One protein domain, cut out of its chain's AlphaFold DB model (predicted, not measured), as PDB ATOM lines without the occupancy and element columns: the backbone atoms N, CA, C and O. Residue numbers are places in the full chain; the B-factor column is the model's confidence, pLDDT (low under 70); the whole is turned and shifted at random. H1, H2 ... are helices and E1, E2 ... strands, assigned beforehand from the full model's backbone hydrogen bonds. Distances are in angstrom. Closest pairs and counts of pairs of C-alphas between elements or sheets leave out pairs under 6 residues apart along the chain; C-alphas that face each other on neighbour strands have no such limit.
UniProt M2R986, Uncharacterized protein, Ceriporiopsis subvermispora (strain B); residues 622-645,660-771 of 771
ATOM      1  N   SER A 622     -29.999 -21.885 -28.029       66.81
ATOM      2  CA  SER A 622     -29.856 -21.954 -29.475       66.81
ATOM      3  C   SER A 622     -30.813 -20.941 -30.090       66.81
ATOM      4  O   SER A 622     -31.990 -20.877 -29.736       66.81
ATOM      5  N   LYS A 623     -30.305 -20.157 -31.037       75.38
ATOM      6  CA  LYS A 623     -31.091 -19.262 -31.895       75.38
ATOM      7  C   LYS A 623     -32.376 -19.928 -32.415       75.38
ATOM      8  O   LYS A 623     -33.424 -19.298 -32.466       75.38
ATOM      9  N   ARG A 624     -32.299 -21.226 -32.720       77.50
ATOM     10  CA  ARG A 624     -33.427 -22.065 -33.131       77.50
ATOM     11  C   ARG A 624     -34.487 -22.231 -32.041       77.50
ATOM     12  O   ARG A 624     -35.649 -21.993 -32.316       77.50
ATOM     13  N   LEU A 625     -34.097 -22.567 -30.812       75.62
ATOM     14  CA  LEU A 625     -35.043 -22.713 -29.701       75.62
ATOM     15  C   LEU A 625     -35.827 -21.418 -29.454       75.62
ATOM     16  O   LEU A 625     -37.027 -21.462 -29.209       75.62
ATOM     17  N   PHE A 626     -35.164 -20.263 -29.550       79.81
ATOM     18  CA  PHE A 626     -35.840 -18.971 -29.439       79.81
ATOM     19  C   PHE A 626     -36.907 -18.788 -30.525       79.81
ATOM     20  O   PHE A 626     -38.049 -18.438 -30.234       79.81
ATOM     21  N   LEU A 627     -36.539 -19.075 -31.773       83.31
ATOM     22  CA  LEU A 627     -37.436 -19.023 -32.922       83.31
ATOM     23  C   LEU A 627     -38.596 -20.028 -32.808       83.31
ATOM     24  O   LEU A 627     -39.720 -19.691 -33.181       83.31
ATOM     25  N   ASP A 628     -38.359 -21.210 -32.237       81.62
ATOM     26  CA  ASP A 628     -39.391 -22.215 -31.974       81.62
ATOM     27  C   ASP A 628     -40.376 -21.720 -30.896       81.62
ATOM     28  O   ASP A 628     -41.591 -21.813 -31.084       81.62
ATOM     29  N   ILE A 629     -39.884 -21.107 -29.809       81.31
ATOM     30  CA  ILE A 629     -40.733 -20.491 -28.772       81.31
ATOM     31  C   ILE A 629     -41.609 -19.401 -29.386       81.31
ATOM     32  O   ILE A 629     -42.824 -19.411 -29.190       81.31
ATOM     33  N   LEU A 630     -41.023 -18.497 -30.173       84.06
ATOM     34  CA  LEU A 630     -41.771 -17.436 -30.845       84.06
ATOM     35  C   LEU A 630     -42.839 -18.002 -31.799       84.06
ATOM     36  O   LEU A 630     -43.971 -17.524 -31.796       84.06
ATOM     37  N   SER A 631     -42.524 -19.068 -32.545       84.81
ATOM     38  CA  SER A 631     -43.482 -19.732 -33.446       84.81
ATOM     39  C   SER A 631     -44.698 -20.317 -32.712       84.81
ATOM     40  O   SER A 631     -45.786 -20.424 -33.281       84.81
ATOM     41  N   SER A 632     -44.542 -20.649 -31.426       82.31
ATOM     42  CA  SER A 632     -45.623 -21.172 -30.585       82.31
ATOM     43  C   SER A 632     -46.594 -20.100 -30.070       82.31
ATOM     44  O   SER A 632     -47.612 -20.438 -29.460       82.31
ATOM     45  N   LEU A 633     -46.320 -18.817 -30.348       85.38
ATOM     46  CA  LEU A 633     -47.101 -17.659 -29.910       85.38
ATOM     47  C   LEU A 633     -47.844 -16.998 -31.091       85.38
ATOM     48  O   LEU A 633     -47.535 -15.868 -31.470       85.38
ATOM     49  N   PRO A 634     -48.866 -17.649 -31.682       86.69
ATOM     50  CA  PRO A 634     -49.543 -17.131 -32.873       86.69
ATOM     51  C   PRO A 634     -50.300 -15.821 -32.620       86.69
ATOM     52  O   PRO A 634     -50.565 -15.091 -33.567       86.69
ATOM     53  N   SER A 635     -50.654 -15.515 -31.368       88.31
ATOM     54  CA  SER A 635     -51.384 -14.300 -30.969       88.31
ATOM     55  C   SER A 635     -50.469 -13.115 -30.640       88.31
ATOM     56  O   SER A 635     -50.965 -12.090 -30.176       88.31
ATOM     57  N   LEU A 636     -49.151 -13.257 -30.815       90.88
ATOM     58  CA  LEU A 636     -48.191 -12.216 -30.468       90.88
ATOM     59  C   LEU A 636     -48.366 -11.013 -31.404       90.88
ATOM     60  O   LEU A 636     -48.094 -11.108 -32.597       90.88
ATOM     61  N   GLU A 637     -48.826  -9.896 -30.848       93.44
ATOM     62  CA  GLU A 637     -49.046  -8.625 -31.545       93.44
ATOM     63  C   GLU A 637     -47.849  -7.682 -31.371       93.44
ATOM     64  O   GLU A 637     -47.558  -6.888 -32.263       93.44
ATOM     65  N   ARG A 638     -47.136  -7.768 -30.238       91.25
ATOM     66  CA  ARG A 638     -46.022  -6.875 -29.890       91.25
ATOM     67  C   ARG A 638     -44.835  -7.645 -29.326       91.25
ATOM     68  O   ARG A 638     -45.006  -8.452 -28.410       91.25
ATOM     69  N   LEU A 639     -43.641  -7.366 -29.836       91.38
ATOM     70  CA  LEU A 639     -42.398  -8.018 -29.433       91.38
ATOM     71  C   LEU A 639     -41.302  -6.975 -29.223       91.38
ATOM     72  O   LEU A 639     -41.023  -6.190 -30.120       91.38
ATOM     73  N   SER A 640     -40.671  -6.981 -28.056       89.62
ATOM     74  CA  SER A 640     -39.493  -6.171 -27.744       89.62
ATOM     75  C   SER A 640     -38.353  -7.103 -27.343       89.62
ATOM     76  O   SER A 640     -38.535  -7.950 -26.468       89.62
ATOM     77  N   ILE A 641     -37.216  -7.010 -28.038       87.44
ATOM     78  CA  ILE A 641     -36.051  -7.882 -27.857       87.44
ATOM     79  C   ILE A 641     -34.786  -7.045 -27.702       87.44
ATOM     80  O   ILE A 641     -34.415  -6.310 -28.614       87.44
ATOM     81  N   GLY A 642     -34.062  -7.241 -26.601       83.00
ATOM     82  CA  GLY A 642     -32.691  -6.753 -26.439       83.00
ATOM     83  C   GLY A 642     -31.627  -7.814 -26.739       83.00
ATOM     84  O   GLY A 642     -31.531  -8.799 -26.014       83.00
ATOM     85  N   PHE A 643     -30.790  -7.607 -27.754       81.38
ATOM     86  CA  PHE A 643     -29.543  -8.322 -28.023       81.38
ATOM     87  C   PHE A 643     -28.372  -7.619 -27.323       81.38
ATOM     88  O   PHE A 643     -27.959  -6.526 -27.708       81.38
ATOM     89  N   ARG A 644     -27.776  -8.247 -26.306       69.94
ATOM     90  CA  ARG A 644     -26.579  -7.685 -25.657       69.94
ATOM     91  C   ARG A 644     -25.320  -7.793 -26.531       69.94
ATOM     92  O   ARG A 644     -25.173  -8.733 -27.324       69.94
ATOM     93  N   VAL A 645     -24.407  -6.834 -26.330       61.84
ATOM     94  CA  VAL A 645     -23.022  -6.861 -26.829       61.84
ATOM     95  C   VAL A 645     -22.357  -8.110 -26.262       61.84
ATOM     96  O   VAL A 645     -22.302  -8.270 -25.047       61.84
ATOM     97  N   SER A 660     -37.256 -20.219 -41.355       85.62
ATOM     98  CA  SER A 660     -37.877 -18.950 -40.976       85.62
ATOM     99  C   SER A 660     -39.097 -19.184 -40.081       85.62
ATOM    100  O   SER A 660     -39.980 -19.963 -40.446       85.62
ATOM    101  N   THR A 661     -39.194 -18.461 -38.967       89.56
ATOM    102  CA  THR A 661     -40.358 -18.473 -38.072       89.56
ATOM    103  C   THR A 661     -41.402 -17.465 -38.530       89.56
ATOM    104  O   THR A 661     -41.113 -16.279 -38.669       89.56
ATOM    105  N   CYS A 662     -42.642 -17.914 -38.724       93.12
ATOM    106  CA  CYS A 662     -43.759 -17.029 -39.046       93.12
ATOM    107  C   CYS A 662     -44.432 -16.499 -37.771       93.12
ATOM    108  O   CYS A 662     -44.855 -17.277 -36.918       93.12
ATOM    109  N   LEU A 663     -44.551 -15.176 -37.672       93.25
ATOM    110  CA  LEU A 663     -45.248 -14.427 -36.628       93.25
ATOM    111  C   LEU A 663     -46.426 -13.679 -37.271       93.25
ATOM    112  O   LEU A 663     -46.326 -12.487 -37.567       93.25
ATOM    113  N   PRO A 664     -47.543 -14.378 -37.547       92.12
ATOM    114  CA  PRO A 664     -48.573 -13.897 -38.466       92.12
ATOM    115  C   PRO A 664     -49.315 -12.650 -37.977       92.12
ATOM    116  O   PRO A 664     -49.824 -11.906 -38.810       92.12
ATOM    117  N   ASN A 665     -49.375 -12.425 -36.662       92.56
ATOM    118  CA  ASN A 665     -50.109 -11.319 -36.044       92.56
ATOM    119  C   ASN A 665     -49.199 -10.230 -35.456       92.56
ATOM    120  O   ASN A 665     -49.716  -9.290 -34.856       92.56
ATOM    121  N   LEU A 666     -47.874 -10.339 -35.623       95.44
ATOM    122  CA  LEU A 666     -46.937  -9.362 -35.075       95.44
ATOM    123  C   LEU A 666     -47.100  -8.023 -35.799       95.44
ATOM    124  O   LEU A 666     -46.904  -7.951 -37.010       95.44
ATOM    125  N   GLN A 667     -47.452  -6.986 -35.044       95.06
ATOM    126  CA  GLN A 667     -47.701  -5.625 -35.519       95.06
ATOM    127  C   GLN A 667     -46.609  -4.655 -35.076       95.06
ATOM    128  O   GLN A 667     -46.200  -3.832 -35.893       95.06
ATOM    129  N   ASP A 668     -46.101  -4.786 -33.846       93.31
ATOM    130  CA  ASP A 668     -45.059  -3.908 -33.307       93.31
ATOM    131  C   ASP A 668     -43.811  -4.710 -32.924       93.31
ATOM    132  O   ASP A 668     -43.888  -5.664 -32.145       93.31
ATOM    133  N   LEU A 669     -42.652  -4.307 -33.445       94.44
ATOM    134  CA  LEU A 669     -41.361  -4.923 -33.147       94.44
ATOM    135  C   LEU A 669     -40.370  -3.871 -32.650       94.44
ATOM    136  O   LEU A 669     -40.094  -2.905 -33.352       94.44
ATOM    137  N   ALA A 670     -39.807  -4.064 -31.462       91.81
ATOM    138  CA  ALA A 670     -38.709  -3.264 -30.935       91.81
ATOM    139  C   ALA A 670     -37.458  -4.138 -30.794       91.81
ATOM    140  O   ALA A 670     -37.507  -5.200 -30.178       91.81
ATOM    141  N   LEU A 671     -36.343  -3.717 -31.383       92.31
ATOM    142  CA  LEU A 671     -35.071  -4.434 -31.363       92.31
ATOM    143  C   LEU A 671     -33.996  -3.510 -30.795       92.31
ATOM    144  O   LEU A 671     -33.686  -2.479 -31.384       92.31
ATOM    145  N   LEU A 672     -33.423  -3.888 -29.659       87.06
ATOM    146  CA  LEU A 672     -32.312  -3.195 -29.017       87.06
ATOM    147  C   LEU A 672     -31.042  -4.036 -29.198       87.06
ATOM    148  O   LEU A 672     -31.088  -5.214 -28.882       87.06
ATOM    149  N   GLY A 673     -29.914  -3.506 -29.669       86.56
ATOM    150  CA  GLY A 673     -28.644  -4.255 -29.727       86.56
ATOM    151  C   GLY A 673     -27.850  -4.110 -31.023       86.56
ATOM    152  O   GLY A 673     -28.129  -3.231 -31.821       86.56
ATOM    153  N   CYS A 674     -26.846  -4.969 -31.240       85.62
ATOM    154  CA  CYS A 674     -25.907  -4.796 -32.356       85.62
ATOM    155  C   CYS A 674     -26.530  -5.156 -33.711       85.62
ATOM    156  O   CYS A 674     -27.242  -6.161 -33.848       85.62
ATOM    157  N   SER A 675     -26.195  -4.374 -34.736       88.31
ATOM    158  CA  SER A 675     -26.798  -4.444 -36.071       88.31
ATOM    159  C   SER A 675     -26.781  -5.836 -36.699       88.31
ATOM    160  O   SER A 675     -27.801  -6.260 -37.233       88.31
ATOM    161  N   HIS A 676     -25.688  -6.599 -36.594       86.75
ATOM    162  CA  HIS A 676     -25.614  -7.942 -37.189       86.75
ATOM    163  C   HIS A 676     -26.531  -8.972 -36.500       86.75
ATOM    164  O   HIS A 676     -27.037  -9.884 -37.158       86.75
ATOM    165  N   LYS A 677     -26.793  -8.850 -35.185       87.25
ATOM    166  CA  LYS A 677     -27.739  -9.737 -34.472       87.25
ATOM    167  C   LYS A 677     -29.181  -9.379 -34.815       87.25
ATOM    168  O   LYS A 677     -29.982 -10.279 -35.071       87.25
ATOM    169  N   ILE A 678     -29.480  -8.081 -34.878       90.75
ATOM    170  CA  ILE A 678     -30.772  -7.561 -35.337       90.75
ATOM    171  C   ILE A 678     -31.035  -8.032 -36.774       90.75
ATOM    172  O   ILE A 678     -32.089  -8.597 -37.059       90.75
ATOM    173  N   GLN A 679     -30.046  -7.887 -37.660       92.00
ATOM    174  CA  GLN A 679     -30.117  -8.330 -39.049       92.00
ATOM    175  C   GLN A 679     -30.378  -9.835 -39.142       92.00
ATOM    176  O   GLN A 679     -31.289 -10.260 -39.851       92.00
ATOM    177  N   TRP A 680     -29.612 -10.640 -38.397       91.19
ATOM    178  CA  TRP A 680     -29.823 -12.083 -38.332       91.19
ATOM    179  C   TRP A 680     -31.262 -12.413 -37.921       91.19
ATOM    180  O   TRP A 680     -31.908 -13.224 -38.578       91.19
ATOM    181  N   PHE A 681     -31.792 -11.773 -36.876       92.50
ATOM    182  CA  PHE A 681     -33.151 -12.036 -36.413       92.50
ATOM    183  C   PHE A 681     -34.192 -11.720 -37.492       92.50
ATOM    184  O   PHE A 681     -35.032 -12.563 -37.797       92.50
ATOM    185  N   LEU A 682     -34.078 -10.557 -38.138       93.25
ATOM    186  CA  LEU A 682     -34.973 -10.131 -39.217       93.25
ATOM    187  C   LEU A 682     -34.957 -11.079 -40.422       93.25
ATOM    188  O   LEU A 682     -35.999 -11.325 -41.021       93.25
ATOM    189  N   GLN A 683     -33.802 -11.661 -40.761       92.69
ATOM    190  CA  GLN A 683     -33.703 -12.654 -41.839       92.69
ATOM    191  C   GLN A 683     -34.471 -13.947 -41.539       92.69
ATOM    192  O   GLN A 683     -34.867 -14.649 -42.469       92.69
ATOM    193  N   HIS A 684     -34.676 -14.261 -40.258       92.38
ATOM    194  CA  HIS A 684     -35.256 -15.524 -39.805       92.38
ATOM    195  C   HIS A 684     -36.695 -15.391 -39.302       92.38
ATOM    196  O   HIS A 684     -37.281 -16.399 -38.905       92.38
ATOM    197  N   ILE A 685     -37.292 -14.198 -39.350       93.75
ATOM    198  CA  ILE A 685     -38.708 -14.001 -39.034       93.75
ATOM    199  C   ILE A 685     -39.513 -13.597 -40.273       93.75
ATOM    200  O   ILE A 685     -39.048 -12.861 -41.137       93.75
ATOM    201  N   GLN A 686     -40.754 -14.069 -40.349       94.19
ATOM    202  CA  GLN A 686     -41.760 -13.597 -41.296       94.19
ATOM    203  C   GLN A 686     -42.898 -12.962 -40.503       94.19
ATOM    204  O   GLN A 686     -43.633 -13.663 -39.814       94.19
ATOM    205  N   ALA A 687     -43.051 -11.644 -40.597       95.19
ATOM    206  CA  ALA A 687     -44.085 -10.894 -39.886       95.19
ATOM    207  C   ALA A 687     -44.958 -10.124 -40.894       95.19
ATOM    208  O   ALA A 687     -44.767  -8.925 -41.089       95.19
ATOM    209  N   PRO A 688     -45.910 -10.795 -41.576       95.00
ATOM    210  CA  PRO A 688     -46.685 -10.207 -42.677       95.00
ATOM    211  C   PRO A 688     -47.628  -9.072 -42.246       95.00
ATOM    212  O   PRO A 688     -48.229  -8.417 -43.093       95.00
ATOM    213  N   GLN A 689     -47.797  -8.858 -40.940       95.06
ATOM    214  CA  GLN A 689     -48.603  -7.778 -40.377       95.06
ATOM    215  C   GLN A 689     -47.763  -6.709 -39.668       95.06
ATOM    216  O   GLN A 689     -48.348  -5.853 -39.005       95.06
ATOM    217  N   LEU A 690     -46.431  -6.728 -39.805       95.31
ATOM    218  CA  LEU A 690     -45.557  -5.798 -39.096       95.31
ATOM    219  C   LEU A 690     -45.789  -4.367 -39.582       95.31
ATOM    220  O   LEU A 690     -45.530  -4.066 -40.747       95.31
ATOM    221  N   ARG A 691     -46.257  -3.497 -38.684       93.75
ATOM    222  CA  ARG A 691     -46.585  -2.092 -38.951       93.75
ATOM    223  C   ARG A 691     -45.574  -1.141 -38.333       93.75
ATOM    224  O   ARG A 691     -45.208  -0.179 -38.997       93.75
ATOM    225  N   CYS A 692     -45.127  -1.406 -37.110       92.38
ATOM    226  CA  CYS A 692     -44.219  -0.529 -36.380       92.38
ATOM    227  C   CYS A 692     -42.911  -1.259 -36.093       92.38
ATOM    228  O   CYS A 692     -42.920  -2.375 -35.566       92.38
ATOM    229  N   LEU A 693     -41.789  -0.617 -36.402       93.00
ATOM    230  CA  LEU A 693     -40.464  -1.134 -36.097       93.00
ATOM    231  C   LEU A 693     -39.619  -0.073 -35.396       93.00
ATOM    232  O   LEU A 693     -39.317   0.969 -35.972       93.00
ATOM    233  N   ALA A 694     -39.191  -0.369 -34.176       90.81
ATOM    234  CA  ALA A 694     -38.212   0.417 -33.446       90.81
ATOM    235  C   ALA A 694     -36.877  -0.335 -33.401       90.81
ATOM    236  O   ALA A 694     -36.829  -1.493 -32.995       90.81
ATOM    237  N   ILE A 695     -35.794   0.316 -33.810       90.62
ATOM    238  CA  ILE A 695     -34.433  -0.201 -33.702       90.62
ATOM    239  C   ILE A 695     -33.619   0.785 -32.886       90.62
ATOM    240  O   ILE A 695     -33.514   1.959 -33.238       90.62
ATOM    241  N   GLU A 696     -33.016   0.292 -31.820       87.44
ATOM    242  CA  GLU A 696     -32.051   1.025 -31.023       87.44
ATOM    243  C   GLU A 696     -30.759   0.223 -31.003       87.44
ATOM    244  O   GLU A 696     -30.711  -0.893 -30.498       87.44
ATOM    245  N   ASP A 697     -29.700   0.763 -31.588       80.50
ATOM    246  CA  ASP A 697     -28.397   0.112 -31.549       80.50
ATOM    247  C   ASP A 697     -27.443   0.984 -30.719       80.50
ATOM    248  O   ASP A 697     -26.875   1.958 -31.223       80.50
ATOM    249  N   PRO A 698     -27.308   0.667 -29.414       65.75
ATOM    250  CA  PRO A 698     -26.510   1.443 -28.468       65.75
ATOM    251  C   PRO A 698     -25.008   1.136 -28.588       65.75
ATOM    252  O   PRO A 698     -24.236   1.382 -27.665       65.75
ATOM    253  N   ILE A 699     -24.575   0.473 -29.665       68.31
ATOM    254  CA  ILE A 699     -23.253  -0.144 -29.763       68.31
ATOM    255  C   ILE A 699     -22.509   0.427 -30.971       68.31
ATOM    256  O   ILE A 699     -23.086   0.953 -31.923       68.31
ATOM    257  N   LYS A 700     -21.174   0.337 -30.928       71.12
ATOM    258  CA  LYS A 700     -20.225   0.714 -31.991       71.12
ATOM    259  C   LYS A 700     -20.307  -0.165 -33.241       71.12
ATOM    260  O   LYS A 700     -19.276  -0.615 -33.730       71.12
ATOM    261  N   SER A 701     -21.503  -0.397 -33.767       76.81
ATOM    262  CA  SER A 701     -21.657  -1.033 -35.067       76.81
ATOM    263  C   SER A 701     -21.089  -0.126 -36.159       76.81
ATOM    264  O   SER A 701     -21.260   1.099 -36.147       76.81
ATOM    265  N   HIS A 702     -20.377  -0.727 -37.107       83.19
ATOM    266  CA  HIS A 702     -19.849  -0.006 -38.256       83.19
ATOM    267  C   HIS A 702     -20.990   0.392 -39.204       83.19
ATOM    268  O   HIS A 702     -21.993  -0.309 -39.319       83.19
ATOM    269  N   LEU A 703     -20.819   1.499 -39.934       81.19
ATOM    270  CA  LEU A 703     -21.802   1.974 -40.918       81.19
ATOM    271  C   LEU A 703     -22.213   0.881 -41.921       81.19
ATOM    272  O   LEU A 703     -23.373   0.812 -42.309       81.19
ATOM    273  N   GLU A 704     -21.272   0.029 -42.330       83.00
ATOM    274  CA  GLU A 704     -21.521  -1.070 -43.271       83.00
ATOM    275  C   GLU A 704     -22.520  -2.094 -42.718       83.00
ATOM    276  O   GLU A 704     -23.417  -2.527 -43.442       83.00
ATOM    277  N   GLU A 705     -22.435  -2.423 -41.426       85.00
ATOM    278  CA  GLU A 705     -23.381  -3.335 -40.779       85.00
ATOM    279  C   GLU A 705     -24.777  -2.711 -40.664       85.00
ATOM    280  O   GLU A 705     -25.782  -3.395 -40.856       85.00
ATOM    281  N   TYR A 706     -24.855  -1.399 -40.417       83.75
ATOM    282  CA  TYR A 706     -26.122  -0.669 -40.441       83.75
ATOM    283  C   TYR A 706     -26.747  -0.626 -41.834       83.75
ATOM    284  O   TYR A 706     -27.954  -0.818 -41.960       83.75
ATOM    285  N   CYS A 707     -25.955  -0.399 -42.885       83.00
ATOM    286  CA  CYS A 707     -26.459  -0.459 -44.256       83.00
ATOM    287  C   CYS A 707     -27.015  -1.854 -44.569       83.00
ATOM    288  O   CYS A 707     -28.134  -1.958 -45.065       83.00
ATOM    289  N   ALA A 708     -26.295  -2.919 -44.201       87.94
ATOM    290  CA  ALA A 708     -26.750  -4.296 -44.395       87.94
ATOM    291  C   ALA A 708     -28.038  -4.614 -43.605       87.94
ATOM    292  O   ALA A 708     -28.934  -5.312 -44.098       87.94
ATOM    293  N   LEU A 709     -28.166  -4.070 -42.390       89.31
ATOM    294  CA  LEU A 709     -29.392  -4.130 -41.598       89.31
ATOM    295  C   LEU A 709     -30.551  -3.418 -42.311       89.31
ATOM    296  O   LEU A 709     -31.620  -4.006 -42.457       89.31
ATOM    297  N   VAL A 710     -30.347  -2.192 -42.799       87.31
ATOM    298  CA  VAL A 710     -31.380  -1.434 -43.524       87.31
ATOM    299  C   VAL A 710     -31.797  -2.130 -44.816       87.31
ATOM    300  O   VAL A 710     -32.987  -2.227 -45.091       87.31
ATOM    301  N   GLU A 711     -30.862  -2.680 -45.587       87.62
ATOM    302  CA  GLU A 711     -31.192  -3.463 -46.784       87.62
ATOM    303  C   GLU A 711     -32.058  -4.681 -46.440       87.62
ATOM    304  O   GLU A 711     -33.055  -4.950 -47.110       87.62
ATOM    305  N   THR A 712     -31.729  -5.371 -45.346       91.50
ATOM    306  CA  THR A 712     -32.522  -6.501 -44.842       91.50
ATOM    307  C   THR A 712     -33.928  -6.055 -44.427       91.50
ATOM    308  O   THR A 712     -34.903  -6.754 -44.703       91.50
ATOM    309  N   LEU A 713     -34.059  -4.884 -43.800       88.88
ATOM    310  CA  LEU A 713     -35.353  -4.307 -43.427       88.88
ATOM    311  C   LEU A 713     -36.214  -3.967 -44.634       88.88
ATOM    312  O   LEU A 713     -37.409  -4.266 -44.641       88.88
ATOM    313  N   VAL A 714     -35.609  -3.363 -45.655       86.62
ATOM    314  CA  VAL A 714     -36.307  -3.020 -46.892       86.62
ATOM    315  C   VAL A 714     -36.774  -4.290 -47.603       86.62
ATOM    316  O   VAL A 714     -37.929  -4.365 -48.009       86.62
ATOM    317  N   ASP A 715     -35.926  -5.317 -47.689       89.38
ATOM    318  CA  ASP A 715     -36.292  -6.599 -48.303       89.38
ATOM    319  C   ASP A 715     -37.439  -7.302 -47.557       89.38
ATOM    320  O   ASP A 715     -38.381  -7.801 -48.174       89.38
ATOM    321  N   LYS A 716     -37.381  -7.346 -46.219       90.12
ATOM    322  CA  LYS A 716     -38.298  -8.171 -45.416       90.12
ATOM    323  C   LYS A 716     -39.583  -7.482 -44.996       90.12
ATOM    324  O   LYS A 716     -40.602  -8.156 -44.859       90.12
ATOM    325  N   CYS A 717     -39.547  -6.177 -44.749       89.31
ATOM    326  CA  CYS A 717     -40.608  -5.494 -44.010       89.31
ATOM    327  C   CYS A 717     -41.181  -4.269 -44.740       89.31
ATOM    328  O   CYS A 717     -42.227  -3.769 -44.332       89.31
ATOM    329  N   ALA A 718     -40.563  -3.792 -45.830       88.06
ATOM    330  CA  ALA A 718     -40.976  -2.545 -46.491       88.06
ATOM    331  C   ALA A 718     -42.449  -2.504 -46.914       88.06
ATOM    332  O   ALA A 718     -43.078  -1.451 -46.866       88.06
ATOM    333  N   SER A 719     -43.007  -3.637 -47.343       88.88
ATOM    334  CA  SER A 719     -44.375  -3.700 -47.864       88.88
ATOM    335  C   SER A 719     -45.454  -3.582 -46.784       88.88
ATOM    336  O   SER A 719     -46.600  -3.261 -47.107       88.88
ATOM    337  N   THR A 720     -45.114  -3.836 -45.519       91.19
ATOM    338  CA  THR A 720     -46.068  -3.868 -44.400       91.19
ATOM    339  C   THR A 720     -45.856  -2.724 -43.412       91.19
ATOM    340  O   THR A 720     -46.824  -2.301 -42.770       91.19
ATOM    341  N   LEU A 721     -44.625  -2.207 -43.318       90.44
ATOM    342  CA  LEU A 721     -44.254  -1.140 -42.394       90.44
ATOM    343  C   LEU A 721     -45.014   0.162 -42.671       90.44
ATOM    344  O   LEU A 721     -45.256   0.557 -43.810       90.44
ATOM    345  N   ARG A 722     -45.406   0.808 -41.576       89.56
ATOM    346  CA  ARG A 722     -46.120   2.089 -41.503       89.56
ATOM    347  C   ARG A 722     -45.395   3.098 -40.629       89.56
ATOM    348  O   ARG A 722     -45.586   4.290 -40.817       89.56
ATOM    349  N   ASP A 723     -44.624   2.613 -39.664       87.19
ATOM    350  CA  ASP A 723     -43.818   3.429 -38.772       87.19
ATOM    351  C   ASP A 723     -42.460   2.758 -38.561       87.19
ATOM    352  O   ASP A 723     -42.370   1.549 -38.311       87.19
ATOM    353  N   ILE A 724     -41.400   3.550 -38.682       88.56
ATOM    354  CA  ILE A 724     -40.035   3.117 -38.430       88.56
ATOM    355  C   ILE A 724     -39.317   4.172 -37.595       88.56
ATOM    356  O   ILE A 724     -39.232   5.342 -37.967       88.56
ATOM    357  N   SER A 725     -38.770   3.729 -36.469       87.31
ATOM    358  CA  SER A 725     -37.947   4.532 -35.577       87.31
ATOM    359  C   SER A 725     -36.581   3.877 -35.478       87.31
ATOM    360  O   SER A 725     -36.450   2.784 -34.935       87.31
ATOM    361  N   ILE A 726     -35.556   4.519 -36.037       86.50
ATOM    362  CA  ILE A 726     -34.172   4.054 -35.923       86.50
ATOM    363  C   ILE A 726     -33.410   5.069 -35.083       86.50
ATOM    364  O   ILE A 726     -33.296   6.241 -35.454       86.50
ATOM    365  N   ARG A 727     -32.884   4.604 -33.954       83.69
ATOM    366  CA  ARG A 727     -32.039   5.369 -33.043       83.69
ATOM    367  C   ARG A 727     -30.597   4.906 -33.225       83.69
ATOM    368  O   ARG A 727     -30.265   3.765 -32.912       83.69
ATOM    369  N   VAL A 728     -29.770   5.802 -33.756       78.44
ATOM    370  CA  VAL A 728     -28.350   5.565 -34.052       78.44
ATOM    371  C   VAL A 728     -27.507   6.507 -33.198       78.44
ATOM    372  O   VAL A 728     -27.761   7.716 -33.178       78.44
ATOM    373  N   GLU A 729     -26.512   5.970 -32.494       76.12
ATOM    374  CA  GLU A 729     -25.568   6.768 -31.706       76.12
ATOM    375  C   GLU A 729     -24.524   7.491 -32.582       76.12
ATOM    376  O   GLU A 729     -24.163   7.056 -33.679       76.12
ATOM    377  N   ASP A 730     -24.019   8.628 -32.089       68.62
ATOM    378  CA  ASP A 730     -23.176   9.565 -32.848       68.62
ATOM    379  C   ASP A 730     -21.866   8.959 -33.389       68.62
ATOM    380  O   ASP A 730     -21.345   9.426 -34.409       68.62
ATOM    381  N   HIS A 731     -21.316   7.922 -32.749       68.50
ATOM    382  CA  HIS A 731     -20.055   7.310 -33.184       68.50
ATOM    383  C   HIS A 731     -20.154   6.614 -34.543       68.50
ATOM    384  O   HIS A 731     -19.136   6.503 -35.228       68.50
ATOM    385  N   VAL A 732     -21.351   6.191 -34.965       63.94
ATOM    386  CA  VAL A 732     -21.572   5.492 -36.246       63.94
ATOM    387  C   VAL A 732     -21.237   6.397 -37.432       63.94
ATOM    388  O   VAL A 732     -20.766   5.939 -38.475       63.94
ATOM    389  N   PHE A 733     -21.412   7.708 -37.265       67.12
ATOM    390  CA  PHE A 733     -21.166   8.690 -38.317       67.12
ATOM    391  C   PHE A 733     -19.727   9.227 -38.334       67.12
ATOM    392  O   PHE A 733     -19.381  10.003 -39.224       67.12
ATOM    393  N   GLY A 734     -18.867   8.772 -37.412       59.47
ATOM    394  CA  GLY A 734     -17.489   9.237 -37.262       59.47
ATOM    395  C   GLY A 734     -17.404  10.649 -36.671       59.47
ATOM    396  O   GLY A 734     -18.203  11.538 -36.969       59.47
ATOM    397  N   SER A 735     -16.412  10.897 -35.816       53.66
ATOM    398  CA  SER A 735     -16.217  12.211 -35.198       53.66
ATOM    399  C   SER A 735     -15.866  13.274 -36.254       53.66
ATOM    400  O   SER A 735     -14.812  13.237 -36.880       53.66
ATOM    401  N   ARG A 736     -16.773  14.242 -36.465       53.09
ATOM    402  CA  ARG A 736     -16.548  15.547 -37.138       53.09
ATOM    403  C   ARG A 736     -15.781  15.531 -38.480       53.09
ATOM    404  O   ARG A 736     -15.114  16.508 -38.814       53.09
ATOM    405  N   SER A 737     -15.899  14.476 -39.282       50.16
ATOM    406  CA  SER A 737     -15.349  14.442 -40.645       50.16
ATOM    407  C   SER A 737     -16.412  14.837 -41.672       50.16
ATOM    408  O   SER A 737     -17.575  14.463 -41.534       50.16
ATOM    409  N   ALA A 738     -16.022  15.521 -42.756       55.22
ATOM    410  CA  ALA A 738     -16.889  15.751 -43.921       55.22
ATOM    411  C   ALA A 738     -17.465  14.437 -44.508       55.22
ATOM    412  O   ALA A 738     -18.492  14.458 -45.184       55.22
ATOM    413  N   ALA A 739     -16.853  13.288 -44.193       55.78
ATOM    414  CA  ALA A 739     -17.357  11.957 -44.527       55.78
ATOM    415  C   ALA A 739     -18.682  11.593 -43.821       55.78
ATOM    416  O   ALA A 739     -19.476  10.851 -44.400       55.78
ATOM    417  N   ALA A 740     -18.969  12.158 -42.639       56.84
ATOM    418  CA  ALA A 740     -20.179  11.879 -41.855       56.84
ATOM    419  C   ALA A 740     -21.472  12.232 -42.611       56.84
ATOM    420  O   ALA A 740     -22.453  11.490 -42.567       56.84
ATOM    421  N   GLY A 741     -21.453  13.336 -43.371       60.88
ATOM    422  CA  GLY A 741     -22.580  13.740 -44.215       60.88
ATOM    423  C   GLY A 741     -22.865  12.745 -45.344       60.88
ATOM    424  O   GLY A 741     -24.024  12.525 -45.687       60.88
ATOM    425  N   SER A 742     -21.829  12.082 -45.876       65.56
ATOM    426  CA  SER A 742     -21.997  11.044 -46.903       65.56
ATOM    427  C   SER A 742     -22.593   9.752 -46.336       65.56
ATOM    428  O   SER A 742     -23.375   9.089 -47.012       65.56
ATOM    429  N   SER A 743     -22.273   9.421 -45.083       66.62
ATOM    430  CA  SER A 743     -22.759   8.223 -44.393       66.62
ATOM    431  C   SER A 743     -24.252   8.303 -44.078       66.62
ATOM    432  O   SER A 743     -24.987   7.358 -44.356       66.62
ATOM    433  N   ILE A 744     -24.720   9.455 -43.581       66.44
ATOM    434  CA  ILE A 744     -26.153   9.709 -43.355       66.44
ATOM    435  C   ILE A 744     -26.904   9.720 -44.688       66.44
ATOM    436  O   ILE A 744     -27.952   9.096 -44.799       66.44
ATOM    437  N   ALA A 745     -26.360  10.380 -45.717       71.62
ATOM    438  CA  ALA A 745     -26.993  10.424 -47.035       71.62
ATOM    439  C   ALA A 745     -27.160   9.023 -47.645       71.62
ATOM    440  O   ALA A 745     -28.224   8.726 -48.180       71.62
ATOM    441  N   LYS A 746     -26.152   8.146 -47.508       72.19
ATOM    442  CA  LYS A 746     -26.250   6.735 -47.914       72.19
ATOM    443  C   LYS A 746     -27.344   6.006 -47.138       72.19
ATOM    444  O   LYS A 746     -28.206   5.395 -47.757       72.19
ATOM    445  N   LEU A 747     -27.357   6.115 -45.808       70.81
ATOM    446  CA  LEU A 747     -28.375   5.478 -44.967       70.81
ATOM    447  C   LEU A 747     -29.793   5.931 -45.351       70.81
ATOM    448  O   LEU A 747     -30.672   5.104 -45.569       70.81
ATOM    449  N   VAL A 748     -29.997   7.242 -45.511       75.94
ATOM    450  CA  VAL A 748     -31.275   7.820 -45.950       75.94
ATOM    451  C   VAL A 748     -31.648   7.316 -47.342       75.94
ATOM    452  O   VAL A 748     -32.798   6.950 -47.555       75.94
ATOM    453  N   GLN A 749     -30.696   7.233 -48.274       78.62
ATOM    454  CA  GLN A 749     -30.945   6.730 -49.624       78.62
ATOM    455  C   GLN A 749     -31.446   5.279 -49.624       78.62
ATOM    456  O   GLN A 749     -32.331   4.952 -50.414       78.62
ATOM    457  N   HIS A 750     -30.937   4.435 -48.722       75.06
ATOM    458  CA  HIS A 750     -31.439   3.072 -48.534       75.06
ATOM    459  C   HIS A 750     -32.815   3.024 -47.853       75.06
ATOM    460  O   HIS A 750     -33.552   2.071 -48.078       75.06
ATOM    461  N   LEU A 751     -33.192   4.041 -47.070       76.50
ATOM    462  CA  LEU A 751     -34.502   4.127 -46.412       76.50
ATOM    463  C   LEU A 751     -35.604   4.712 -47.310       76.50
ATOM    464  O   LEU A 751     -36.770   4.401 -47.095       76.50
ATOM    465  N   LEU A 752     -35.265   5.502 -48.338       76.81
ATOM    466  CA  LEU A 752     -36.229   6.126 -49.268       76.81
ATOM    467  C   LEU A 752     -37.311   5.195 -49.864       76.81
ATOM    468  O   LEU A 752     -38.401   5.695 -50.138       76.81
ATOM    469  N   PRO A 753     -37.072   3.889 -50.101       76.94
ATOM    470  CA  PRO A 753     -38.109   2.979 -50.585       76.94
ATOM    471  C   PRO A 753     -39.223   2.671 -49.571       76.94
ATOM    472  O   PRO A 753     -40.224   2.066 -49.956       76.94
ATOM    473  N   LEU A 754     -39.066   3.037 -48.293       72.50
ATOM    474  CA  LEU A 754     -40.056   2.770 -47.250       72.50
ATOM    475  C   LEU A 754     -41.199   3.804 -47.301       72.50
ATOM    476  O   LEU A 754     -40.934   5.009 -47.293       72.50
ATOM    477  N   PRO A 755     -42.471   3.371 -47.337       59.97
ATOM    478  CA  PRO A 755     -43.604   4.282 -47.224       59.97
ATOM    479  C   PRO A 755     -43.680   4.891 -45.808       59.97
ATOM    480  O   PRO A 755     -43.466   4.192 -44.823       59.97
ATOM    481  N   ASP A 756     -44.012   6.184 -45.719       62.06
ATOM    482  CA  ASP A 756     -44.358   6.903 -44.478       62.06
ATOM    483  C   ASP A 756     -43.298   6.881 -43.344       62.06
ATOM    484  O   ASP A 756     -43.588   6.539 -42.201       62.06
ATOM    485  N   ILE A 757     -42.056   7.313 -43.614       59.22
ATOM    486  CA  ILE A 757     -41.044   7.524 -42.553       59.22
ATOM    487  C   ILE A 757     -41.436   8.731 -41.684       59.22
ATOM    488  O   ILE A 757     -41.337   9.877 -42.127       59.22
ATOM    489  N   LEU A 758     -41.849   8.481 -40.436       54.91
ATOM    490  CA  LEU A 758     -42.304   9.527 -39.512       54.91
ATOM    491  C   LEU A 758     -41.160  10.238 -38.765       54.91
ATOM    492  O   LEU A 758     -41.267  11.440 -38.519       54.91
ATOM    493  N   SER A 759     -40.058   9.550 -38.429       56.34
ATOM    494  CA  SER A 759     -38.902  10.185 -37.769       56.34
ATOM    495  C   SER A 759     -37.614   9.354 -37.825       56.34
ATOM    496  O   SER A 759     -37.622   8.174 -37.493       56.34
ATOM    497  N   ILE A 760     -36.483   9.993 -38.143       59.19
ATOM    498  CA  ILE A 760     -35.133   9.471 -37.870       59.19
ATOM    499  C   ILE A 760     -34.543  10.365 -36.782       59.19
ATOM    500  O   ILE A 760     -34.309  11.548 -37.020       59.19
ATOM    501  N   CYS A 761     -34.333   9.823 -35.584       53.38
ATOM    502  CA  CYS A 761     -33.874  10.599 -34.435       53.38
ATOM    503  C   CYS A 761     -32.378  10.378 -34.212       53.38
ATOM    504  O   CYS A 761     -31.947   9.293 -33.816       53.38
ATOM    505  N   ARG A 762     -31.583  11.430 -34.418       48.78
ATOM    506  CA  ARG A 762     -30.172  11.453 -34.028       48.78
ATOM    507  C   ARG A 762     -30.065  11.791 -32.543       48.78
ATOM    508  O   ARG A 762     -30.564  12.832 -32.117       48.78
ATOM    509  N   LEU A 763     -29.410  10.940 -31.754       45.50
ATOM    510  CA  LEU A 763     -29.044  11.304 -30.389       45.50
ATOM    511  C   LEU A 763     -27.739  12.092 -30.403       45.50
ATOM    512  O   LEU A 763     -26.723  11.529 -30.808       45.50
ATOM    513  N   PRO A 764     -27.726  13.339 -29.922       43.84
ATOM    514  CA  PRO A 764     -26.471  13.988 -29.638       43.84
ATOM    515  C   PRO A 764     -25.868  13.375 -28.365       43.84
ATOM    516  O   PRO A 764     -26.566  13.172 -27.366       43.84
ATOM    517  N   HIS A 765     -24.563  13.111 -28.387       44.78
ATOM    518  CA  HIS A 765     -23.808  12.671 -27.206       44.78
ATOM    519  C   HIS A 765     -23.823  13.720 -26.065       44.78
ATOM    520  O   HIS A 765     -23.476  13.401 -24.931       44.78
ATOM    521  N   ASP A 766     -24.303  14.937 -26.365       40.53
ATOM    522  CA  ASP A 766     -24.515  16.075 -25.470       40.53
ATOM    523  C   ASP A 766     -25.889  16.726 -25.706       40.53
ATOM    524  O   ASP A 766     -26.335  16.863 -26.841       40.53
ATOM    525  N   ARG A 767     -26.569  17.225 -24.665       36.75
ATOM    526  CA  ARG A 767     -27.902  17.877 -24.758       36.75
ATOM    527  C   ARG A 767     -27.931  19.228 -25.520       36.75
ATOM    528  O   ARG A 767     -28.734  20.098 -25.187       36.75
ATOM    529  N   THR A 768     -27.081  19.454 -26.521       39.03
ATOM    530  CA  THR A 768     -26.903  20.763 -27.178       39.03
ATOM    531  C   THR A 768     -27.013  20.778 -28.704       39.03
ATOM    532  O   THR A 768     -26.864  21.850 -29.290       39.03
ATOM    533  N   SER A 769     -27.388  19.686 -29.378       34.16
ATOM    534  CA  SER A 769     -27.689  19.768 -30.818       34.16
ATOM    535  C   SER A 769     -28.809  18.834 -31.269       34.16
ATOM    536  O   SER A 769     -28.599  17.633 -31.406       34.16
ATOM    537  N   ALA A 770     -29.984  19.399 -31.554       27.41
ATOM    538  CA  ALA A 770     -31.011  18.743 -32.359       27.41
ATOM    539  C   ALA A 770     -30.766  19.050 -33.847       27.41
ATOM    540  O   ALA A 770     -30.532  20.210 -34.200       27.41
ATOM    541  N   VAL A 771     -30.828  18.016 -34.690       32.84
ATOM    542  CA  VAL A 771     -31.049  18.094 -36.144       32.84
ATOM    543  C   VAL A 771     -32.253  17.231 -36.454       32.84
ATOM    544  O   VAL A 771     -32.253  16.082 -35.957       32.84
TER     545      VAL A 771
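This is residues 622 to 645 and 660 to 771 of the 771 residues of an uncharacterized protein of Ceriporiopsis subvermispora (strain B) (UniProt M2R986). What would one see first? An open wall of five parallel strands stands with a row of three helices, H2, H3 and H5, along one of its faces, while no named helix covers the other; H2 packs on the sheet, H3 only grazes it, and H5 continues the row by packing on H3. H1 lies off the sheet near H2, and the short H4 packs on the beginning of H5. What is it made of? The printed part has 136 residues with five named helices and five named strands, in the order H1 E1 E2 H2 E3 H3 E4 H4 H5 E5; the sheet's order is E1 E2 E3 E4 E5, and the class is mixed, helices and strands. How large is it? It is compact, with a radius of gyration of the C-alphas of 15.3 A, and its outline is elongated, spanning 48 by 31 by 25 A.

Where does the first element begin? H1, residues 623 to 631, begins at C-alpha 623 at (-31.091, -19.262, -31.895) and is 12.5 A long. What follows before the second layer is complete? E1 is residues 638 to 643, 16.6 A, and E2 is residues 668 to 672, 13.5 A. H2 is residues 675 to 684, 14.4 A, E3 is residues 692 to 697, 16.6 A, and H3, the longest helix, is residues 703 to 717, 20.5 A, from C-alpha 703 at (-21.802, 1.974, -40.918). Which elements come last? E4 is residues 723 to 728, 16.3 A, H4 is residues 730 to 733, and H5 is residues 739 to 751, 18.9 A. E5, residues 759 to 762, ends at C-alpha 762 at (-30.172, 11.453, -34.028).

How are the strands paired? E1 and E2 are parallel at 11 degrees, with N 643 and O 672 2.7 A apart; E2 and E3 are parallel at 2 degrees, with N 671 and O 694 2.8 A apart; E3 and E4 are parallel at 4 degrees, with N 695 and O 725 2.8 A apart. E4 and E5 are parallel at 7 degrees, the C-alphas of 727 and 761 face each other at 5.7 A, and no backbone N and O across this pair are within hydrogen-bond range. Which units join strands and helices? E2, H2, E3, then E3, H3, E4, then E4, H4 H5, E5 are strand-helix-strand units, two parallel neighbour strands with one or more helices between, and each crossover is right-handed. How do the helices stand? H2 is on the sheet at a height of 10.2 A over E1 and E2, only just along the strands, at 29 degrees to E1 on the local plane. H2 and H3 touch, closest at the C-alphas of Gln 679 and Leu 709, 5.0 A, the same way at a shallow tilt of 22 degrees; H3 and H5 touch, closest at those of Cys 707 and Leu 747, 6.3 A, the same way at a shallow tilt of 10 degrees. H5 touches H4 with residues 739 to 744 alone, closest at the C-alphas of Phe 733 and Ala 740, 4.9 A. What of the helix backbones? Every O i to N i+4 pair is within hydrogen-bond range in H1, H2, H3 and H5, and H4 is too short for such a pair.

Is the printed part unbroken? Residues 646 to 659 are not printed, and C-alphas 645 and 660 are 23.8 A apart across this cut. Are any links long? Of the links that are printed whole, none is long. Where is confidence low? The mean pLDDT of the printed part is 78.0, and 37 residues are under 70, among them residues 730 to 744 and residues 755 to 771, where the chain ends.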